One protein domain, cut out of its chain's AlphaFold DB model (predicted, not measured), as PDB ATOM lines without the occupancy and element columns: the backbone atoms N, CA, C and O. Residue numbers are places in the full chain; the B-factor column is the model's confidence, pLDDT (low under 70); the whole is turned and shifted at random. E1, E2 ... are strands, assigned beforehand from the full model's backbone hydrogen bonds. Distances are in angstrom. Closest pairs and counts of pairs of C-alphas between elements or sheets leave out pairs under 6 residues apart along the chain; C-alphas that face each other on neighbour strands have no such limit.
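This is residues 28 to 86 of the 104 residues of an uncharacterized protein of Cronobacter sakazakii 701 (UniProt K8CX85). A long hairpin, E1 and E2, makes the length of one curled, twisted sheet; the shorter E3, E4 and E5 follow side by side from one end of E2. The sheet, E1 E2 E3 E4 E5, is a meander, each strand the antiparallel neighbour of the one before. The 59 printed residues include five named strands and no named helix: all strand, extended, radius of gyration of the C-alphas 16.1 A, spans 50 by 24 by 18 A.

Edge strand E1, residues 28 to 38, forms a hairpin with E2, residues 46 to 58; N 31 and O 53 are 2.8 A apart. E2 and E3, residues 61 to 64, stand at 163 degrees, with N 56 and O 63 at 2.8 A. E3 and E4, residues 68 to 74, have N 62 and O 70 at 2.9 A. E4 and edge strand E5, residues 80 to 85, have N 71 and O 83 at 2.8 A. E1 and E5 are apart.

E1 begins at C-alpha 28 (12.914, 29.037, -10.955) and measures 31.3 A; E2 37.4 A, E3 10.3 A, E4 19.0 A. E5, 16.6 A, ends at C-alpha 85 (-5.252, 24.033, -9.265).

The farthest C-alphas, Asn 44 and Asp 76, are 49.9 A apart. The printed part has no cut and no long link. Seven residues are under pLDDT 70, among them 38 to 39.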
ATOM      1  N   LEU A  28      13.050  30.294 -10.242       90.38
ATOM      2  CA  LEU A  28      12.914  29.037 -10.955       90.38
ATOM      3  C   LEU A  28      13.817  28.012 -10.276       90.38
ATOM      4  O   LEU A  28      15.040  28.142 -10.274       90.38
ATOM      5  N   THR A  29      13.190  26.989  -9.723       89.00
ATOM      6  CA  THR A  29      13.821  25.868  -9.045       89.00
ATOM      7  C   THR A  29      13.599  24.618  -9.879       89.00
ATOM      8  O   THR A  29      12.474  24.270 -10.234       89.00
ATOM      9  N   VAL A  30      14.686  23.920 -10.183       89.00
ATOM     10  CA  VAL A  30      14.654  22.621 -10.852       89.00
ATOM     11  C   VAL A  30      15.397  21.639  -9.963       89.00
ATOM     12  O   VAL A  30      16.498  21.925  -9.496       89.00
ATOM     13  N   GLY A  31      14.792  20.487  -9.719       85.31
ATOM     14  CA  GLY A  31      15.344  19.448  -8.869       85.31
ATOM     15  C   GLY A  31      14.883  18.063  -9.294       85.31
ATOM     16  O   GLY A  31      14.204  17.877 -10.303       85.31
ATOM     17  N   ALA A  32      15.258  17.074  -8.496       82.00
ATOM     18  CA  ALA A  32      14.745  15.722  -8.603       82.00
ATOM     19  C   ALA A  32      14.385  15.236  -7.202       82.00
ATOM     20  O   ALA A  32      15.188  15.355  -6.276       82.00
ATOM     21  N   ALA A  33      13.181  14.700  -7.058       71.81
ATOM     22  CA  ALA A  33      12.748  13.993  -5.870       71.81
ATOM     23  C   ALA A  33      12.906  12.493  -6.108       71.81
ATOM     24  O   ALA A  33      12.676  11.997  -7.212       71.81
ATOM     25  N   ALA A  34      13.308  11.763  -5.075       79.12
ATOM     26  CA  ALA A  34      13.297  10.314  -5.089       79.12
ATOM     27  C   ALA A  34      12.564   9.812  -3.854       79.12
ATOM     28  O   ALA A  34      12.834  10.246  -2.735       79.12
ATOM     29  N   GLU A  35      11.637   8.894  -4.073       73.62
ATOM     30  CA  GLU A  35      10.848   8.265  -3.030       73.62
ATOM     31  C   GLU A  35      11.242   6.792  -2.924       73.62
ATOM     32  O   GLU A  35      11.398   6.095  -3.932       73.62
ATOM     33  N   TYR A  36      11.416   6.327  -1.687       77.81
ATOM     34  CA  TYR A  36      11.630   4.923  -1.364       77.81
ATOM     35  C   TYR A  36      10.446   4.421  -0.547       77.81
ATOM     36  O   TYR A  36      10.409   4.576   0.675       77.81
ATOM     37  N   ALA A  37       9.475   3.833  -1.235       76.31
ATOM     38  CA  ALA A  37       8.231   3.379  -0.634       76.31
ATOM     39  C   ALA A  37       7.785   2.025  -1.219       76.31
ATOM     40  O   ALA A  37       8.168   1.667  -2.343       76.31
ATOM     41  N   PRO A  38       6.987   1.242  -0.470       69.62
ATOM     42  CA  PRO A  38       6.273   0.097  -1.023       69.62
ATOM     43  C   PRO A  38       5.357   0.549  -2.167       69.62
ATOM     44  O   PRO A  38       4.708   1.591  -2.064       69.62
ATOM     45  N   ARG A  39       5.262  -0.239  -3.244       69.00
ATOM     46  CA  ARG A  39       4.419   0.104  -4.410       69.00
ATOM     47  C   ARG A  39       2.937   0.259  -4.053       69.00
ATOM     48  O   ARG A  39       2.225   1.036  -4.685       69.00
ATOM     49  N   TYR A  40       2.478  -0.487  -3.054       70.44
ATOM     50  CA  TYR A  40       1.131  -0.436  -2.499       70.44
ATOM     51  C   TYR A  40       1.158  -0.812  -1.014       70.44
ATOM     52  O   TYR A  40       2.109  -1.416  -0.515       70.44
ATOM     53  N   SER A  41       0.098  -0.444  -0.291       64.19
ATOM     54  CA  SER A  41      -0.034  -0.763   1.133       64.19
ATOM     55  C   SER A  41      -0.019  -2.283   1.339       64.19
ATOM     56  O   SER A  41      -0.899  -2.983   0.846       64.19
ATOM     57  N   GLY A  42       0.998  -2.784   2.043       71.31
ATOM     58  CA  GLY A  42       1.181  -4.211   2.319       71.31
ATOM     59  C   GLY A  42       2.172  -4.943   1.408       71.31
ATOM     60  O   GLY A  42       2.394  -6.131   1.630       71.31
ATOM     61  N   ASP A  43       2.784  -4.276   0.423       69.31
ATOM     62  CA  ASP A  43       3.912  -4.862  -0.312       69.31
ATOM     63  C   ASP A  43       5.158  -4.938   0.582       69.31
ATOM     64  O   ASP A  43       5.445  -4.023   1.356       69.31
ATOM     65  N   ASN A  44       5.904  -6.035   0.462       72.38
ATOM     66  CA  ASN A  44       7.152  -6.267   1.189       72.38
ATOM     67  C   ASN A  44       8.387  -5.870   0.355       72.38
ATOM     68  O   ASN A  44       9.519  -6.021   0.816       72.38
ATOM     69  N   HIS A  45       8.170  -5.390  -0.874       72.25
ATOM     70  CA  HIS A  45       9.207  -4.919  -1.782       72.25
ATOM     71  C   HIS A  45       9.152  -3.397  -1.901       72.25
ATOM     72  O   HIS A  45       8.175  -2.812  -2.371       72.25
ATOM     73  N   ASN A  46      10.241  -2.744  -1.510       72.44
ATOM     74  CA  ASN A  46      10.366  -1.308  -1.688       72.44
ATOM     75  C   ASN A  46      10.879  -1.003  -3.095       72.44
ATOM     76  O   ASN A  46      11.815  -1.635  -3.588       72.44
ATOM     77  N   THR A  47      10.282  -0.002  -3.728       72.69
ATOM     78  CA  THR A  47      10.722   0.521  -5.022       72.69
ATOM     79  C   THR A  47      11.308   1.914  -4.829       72.69
ATOM     80  O   THR A  47      10.824   2.693  -4.012       72.69
ATOM     81  N   TRP A  48      12.360   2.216  -5.588       71.81
ATOM     82  CA  TRP A  48      12.845   3.578  -5.783       71.81
ATOM     83  C   TRP A  48      12.104   4.210  -6.961       71.81
ATOM     84  O   TRP A  48      12.147   3.676  -8.071       71.81
ATOM     85  N   SER A  49      11.454   5.348  -6.741       70.12
ATOM     86  CA  SER A  49      10.865   6.159  -7.808       70.12
ATOM     87  C   SER A  49      11.460   7.557  -7.793       70.12
ATOM     88  O   SER A  49      11.339   8.263  -6.800       70.12
ATOM     89  N   GLY A  50      12.099   7.949  -8.894       71.94
ATOM     90  CA  GLY A  50      12.590   9.309  -9.103       71.94
ATOM     91  C   GLY A  50      11.618  10.108  -9.964       71.94
ATOM     92  O   GLY A  50      11.177   9.608 -10.999       71.94
ATOM     93  N   VAL A  51      11.308  11.336  -9.559       73.38
ATOM     94  CA  VAL A  51      10.541  12.294 -10.358       73.38
ATOM     95  C   VAL A  51      11.290  13.627 -10.425       73.38
ATOM     96  O   VAL A  51      11.743  14.135  -9.399       73.38
ATOM     97  N   PRO A  52      11.476  14.209 -11.619       77.00
ATOM     98  CA  PRO A  52      11.978  15.568 -11.718       77.00
ATOM     99  C   PRO A  52      10.930  16.520 -11.146       77.00
ATOM    100  O   PRO A  52       9.740  16.386 -11.436       77.00
ATOM    101  N   VAL A  53      11.389  17.480 -10.353       81.06
ATOM    102  CA  VAL A  53      10.544  18.526  -9.789       81.06
ATOM    103  C   VAL A  53      10.932  19.861 -10.394       81.06
ATOM    104  O   VAL A  53      12.110  20.212 -10.469       81.06
ATOM    105  N   VAL A  54       9.938  20.603 -10.866       85.06
ATOM    106  CA  VAL A  54      10.124  21.969 -11.351       85.06
ATOM    107  C   VAL A  54       9.152  22.848 -10.597       85.06
ATOM    108  O   VAL A  54       7.949  22.596 -10.590       85.06
ATOM    109  N   GLN A  55       9.692  23.886  -9.979       86.19
ATOM    110  CA  GLN A  55       8.930  24.889  -9.271       86.19
ATOM    111  C   GLN A  55       9.314  26.261  -9.813       86.19
ATOM    112  O   GLN A  55      10.481  26.634  -9.814       86.19
ATOM    113  N   ALA A  56       8.335  27.023 -10.275       87.62
ATOM    114  CA  ALA A  56       8.501  28.408 -10.676       87.62
ATOM    115  C   ALA A  56       7.618  29.289  -9.792       87.62
ATOM    116  O   ALA A  56       6.479  28.934  -9.495       87.62
ATOM    117  N   ARG A  57       8.127  30.441  -9.373       88.50
ATOM    118  CA  ARG A  57       7.367  31.470  -8.660       88.50
ATOM    119  C   ARG A  57       7.564  32.799  -9.362       88.50
ATOM    120  O   ARG A  57       8.675  33.109  -9.787       88.50
ATOM    121  N   HIS A  58       6.482  33.550  -9.491       87.00
ATOM    122  CA  HIS A  58       6.474  34.888 -10.057       87.00
ATOM    123  C   HIS A  58       5.476  35.751  -9.284       87.00
ATOM    124  O   HIS A  58       4.261  35.650  -9.486       87.00
ATOM    125  N   GLY A  59       5.981  36.559  -8.351       84.19
ATOM    126  CA  GLY A  59       5.167  37.319  -7.401       84.19
ATOM    127  C   GLY A  59       4.156  36.438  -6.657       84.19
ATOM    128  O   GLY A  59       4.526  35.517  -5.933       84.19
ATOM    129  N   ALA A  60       2.865  36.720  -6.851       83.75
ATOM    130  CA  ALA A  60       1.769  35.961  -6.252       83.75
ATOM    131  C   ALA A  60       1.478  34.628  -6.961       83.75
ATOM    132  O   ALA A  60       0.717  33.836  -6.433       83.75
ATOM    133  N   PHE A  61       2.025  34.355  -8.147       86.38
ATOM    134  CA  PHE A  61       1.760  33.112  -8.874       86.38
ATOM    135  C   PHE A  61       2.856  32.082  -8.627       86.38
ATOM    136  O   PHE A  61       4.043  32.411  -8.583       86.38
ATOM    137  N   PHE A  62       2.474  30.812  -8.545       86.69
ATOM    138  CA  PHE A  62       3.420  29.706  -8.510       86.69
ATOM    139  C   PHE A  62       2.986  28.571  -9.428       86.69
ATOM    140  O   PHE A  62       1.805  28.318  -9.639       86.69
ATOM    141  N   PHE A  63       3.969  27.866  -9.961       86.56
ATOM    142  CA  PHE A  63       3.813  26.612 -10.668       86.56
ATOM    143  C   PHE A  63       4.712  25.586  -9.997       86.56
ATOM    144  O   PHE A  63       5.879  25.858  -9.736       86.56
ATOM    145  N   ASP A  64       4.175  24.412  -9.731       81.50
ATOM    146  CA  ASP A  64       4.881  23.318  -9.092       81.50
ATOM    147  C   ASP A  64       4.435  22.013  -9.756       81.50
ATOM    148  O   ASP A  64       3.247  21.786  -9.977       81.50
ATOM    149  N   THR A  65       5.372  21.147 -10.119       76.06
ATOM    150  CA  THR A  65       5.047  19.866 -10.766       76.06
ATOM    151  C   THR A  65       4.266  18.902  -9.872       76.06
ATOM    152  O   THR A  65       3.588  18.017 -10.395       76.06
ATOM    153  N   GLU A  66       4.351  19.048  -8.550       74.50
ATOM    154  CA  GLU A  66       3.602  18.250  -7.576       74.50
ATOM    155  C   GLU A  66       2.268  18.913  -7.216       74.50
ATOM    156  O   GLU A  66       1.230  18.247  -7.217       74.50
ATOM    157  N   LYS A  67       2.277  20.224  -6.931       76.25
ATOM    158  CA  LYS A  67       1.073  20.956  -6.485       76.25
ATOM    159  C   LYS A  67       0.219  21.531  -7.620       76.25
ATOM    160  O   LYS A  67      -0.965  21.789  -7.415       76.25
ATOM    161  N   GLY A  68       0.785  21.726  -8.807       78.88
ATOM    162  CA  GLY A  68       0.156  22.369  -9.962       78.88
ATOM    163  C   GLY A  68       0.385  23.881 -10.036       78.88
ATOM    164  O   GLY A  68       1.361  24.412  -9.512       78.88
ATOM    165  N   LEU A  69      -0.516  24.581 -10.727       84.25
ATOM    166  CA  LEU A  69      -0.487  26.040 -10.857       84.25
ATOM    167  C   LEU A  69      -1.345  26.659  -9.752       84.25
ATOM    168  O   LEU A  69      -2.481  26.235  -9.551       84.25
ATOM    169  N   GLY A  70      -0.849  27.681  -9.074       85.25
ATOM    170  CA  GLY A  70      -1.586  28.366  -8.026       85.25
ATOM    171  C   GLY A  70      -1.228  29.833  -7.880       85.25
ATOM    172  O   GLY A  70      -0.383  30.374  -8.598       85.25
ATOM    173  N   TYR A  71      -1.924  30.475  -6.951       83.81
ATOM    174  CA  TYR A  71      -1.651  31.834  -6.536       83.81
ATOM    175  C   TYR A  71      -1.745  31.980  -5.011       83.81
ATOM    176  O   TYR A  71      -2.622  31.399  -4.368       83.81
ATOM    177  N   ASP A  72      -0.850  32.790  -4.462       82.50
ATOM    178  CA  ASP A  72      -0.693  33.110  -3.053       82.50
ATOM    179  C   ASP A  72      -1.147  34.559  -2.826       82.50
ATOM    180  O   ASP A  72      -0.558  35.506  -3.351       82.50
ATOM    181  N   LEU A  73      -2.209  34.750  -2.042       80.50
ATOM    182  CA  LEU A  73      -2.637  36.066  -1.568       80.50
ATOM    183  C   LEU A  73      -2.212  36.238  -0.116       80.50
ATOM    184  O   LEU A  73      -2.717  35.552   0.772       80.50
ATOM    185  N   GLN A  74      -1.318  37.187   0.134       73.69
ATOM    186  CA  GLN A  74      -0.894  37.553   1.478       73.69
ATOM    187  C   GLN A  74      -1.527  38.888   1.868       73.69
ATOM    188  O   GLN A  74      -1.474  39.859   1.119       73.69
ATOM    189  N   THR A  75      -2.173  38.915   3.031       71.06
ATOM    190  CA  THR A  75      -2.741  40.133   3.620       71.06
ATOM    191  C   THR A  75      -1.759  40.703   4.638       71.06
ATOM    192  O   THR A  75      -1.126  39.945   5.377       71.06
ATOM    193  N   ASP A  76      -1.709  42.028   4.762       73.25
ATOM    194  CA  ASP A  76      -0.852  42.762   5.714       73.25
ATOM    195  C   ASP A  76      -1.055  42.337   7.183       73.25
ATOM    196  O   ASP A  76      -0.185  42.517   8.030       73.25
ATOM    197  N   ASN A  77      -2.192  41.701   7.484       73.56
ATOM    198  CA  ASN A  77      -2.543  41.179   8.805       73.56
ATOM    199  C   ASN A  77      -1.880  39.820   9.126       73.56
ATOM    200  O   ASN A  77      -2.227  39.196  10.128       73.56
ATOM    201  N   GLY A  78      -0.986  39.320   8.264       68.25
ATOM    202  CA  GLY A  78      -0.295  38.035   8.436       68.25
ATOM    203  C   GLY A  78      -1.115  36.806   8.027       68.25
ATOM    204  O   GLY A  78      -0.674  35.677   8.233       68.25
ATOM    205  N   LEU A  79      -2.296  37.007   7.438       75.25
ATOM    206  CA  LEU A  79      -3.094  35.937   6.842       75.25
ATOM    207  C   LEU A  79      -2.610  35.659   5.418       75.25
ATOM    208  O   LEU A  79      -2.360  36.592   4.655       75.25
ATOM    209  N   TRP A  80      -2.522  34.383   5.052       69.06
ATOM    210  CA  TRP A  80      -2.158  33.941   3.710       69.06
ATOM    211  C   TRP A  80      -3.207  32.959   3.184       69.06
ATOM    212  O   TRP A  80      -3.695  32.095   3.914       69.06
ATOM    213  N   PHE A  81      -3.587  33.133   1.924       79.31
ATOM    214  CA  PHE A  81      -4.514  32.271   1.209       79.31
ATOM    215  C   PHE A  81      -3.812  31.739  -0.034       79.31
ATOM    216  O   PHE A  81      -3.549  32.488  -0.971       79.31
ATOM    217  N   GLU A  82      -3.510  30.446  -0.020       79.19
ATOM    218  CA  GLU A  82      -2.961  29.720  -1.163       79.19
ATOM    219  C   GLU A  82      -4.118  29.036  -1.897       79.19
ATOM    220  O   GLU A  82      -4.875  28.258  -1.305       79.19
ATOM    221  N   HIS A  83      -4.262  29.315  -3.191       82.00
ATOM    222  CA  HIS A  83      -5.174  28.586  -4.065       82.00
ATOM    223  C   HIS A  83      -4.388  27.909  -5.173       82.00
ATOM    224  O   HIS A  83      -3.786  28.573  -6.012       82.00
ATOM    225  N   SER A  84      -4.432  26.584  -5.207       80.25
ATOM    226  CA  SER A  84      -3.790  25.779  -6.239       80.25
ATOM    227  C   SER A  84      -4.812  24.968  -7.022       80.25
ATOM    228  O   SER A  84      -5.721  24.344  -6.474       80.25
ATOM    229  N   LEU A  85      -4.626  24.957  -8.338       78.50
ATOM    230  CA  LEU A  85      -5.252  24.033  -9.265       78.50
ATOM    231  C   LEU A  85      -4.217  22.967  -9.628       78.50
ATOM    232  O   LEU A  85      -3.373  23.132 -10.513       78.50
ATOM    233  N   GLY A  86      -4.302  21.852  -8.911       64.75
ATOM    234  CA  GLY A  86      -3.485  20.675  -9.155       64.75
ATOM    235  C   GLY A  86      -3.941  19.932 -10.402       64.75
ATOM    236  O   GLY A  86      -4.899  19.162 -10.352       64.75
TER     237      GLY A  86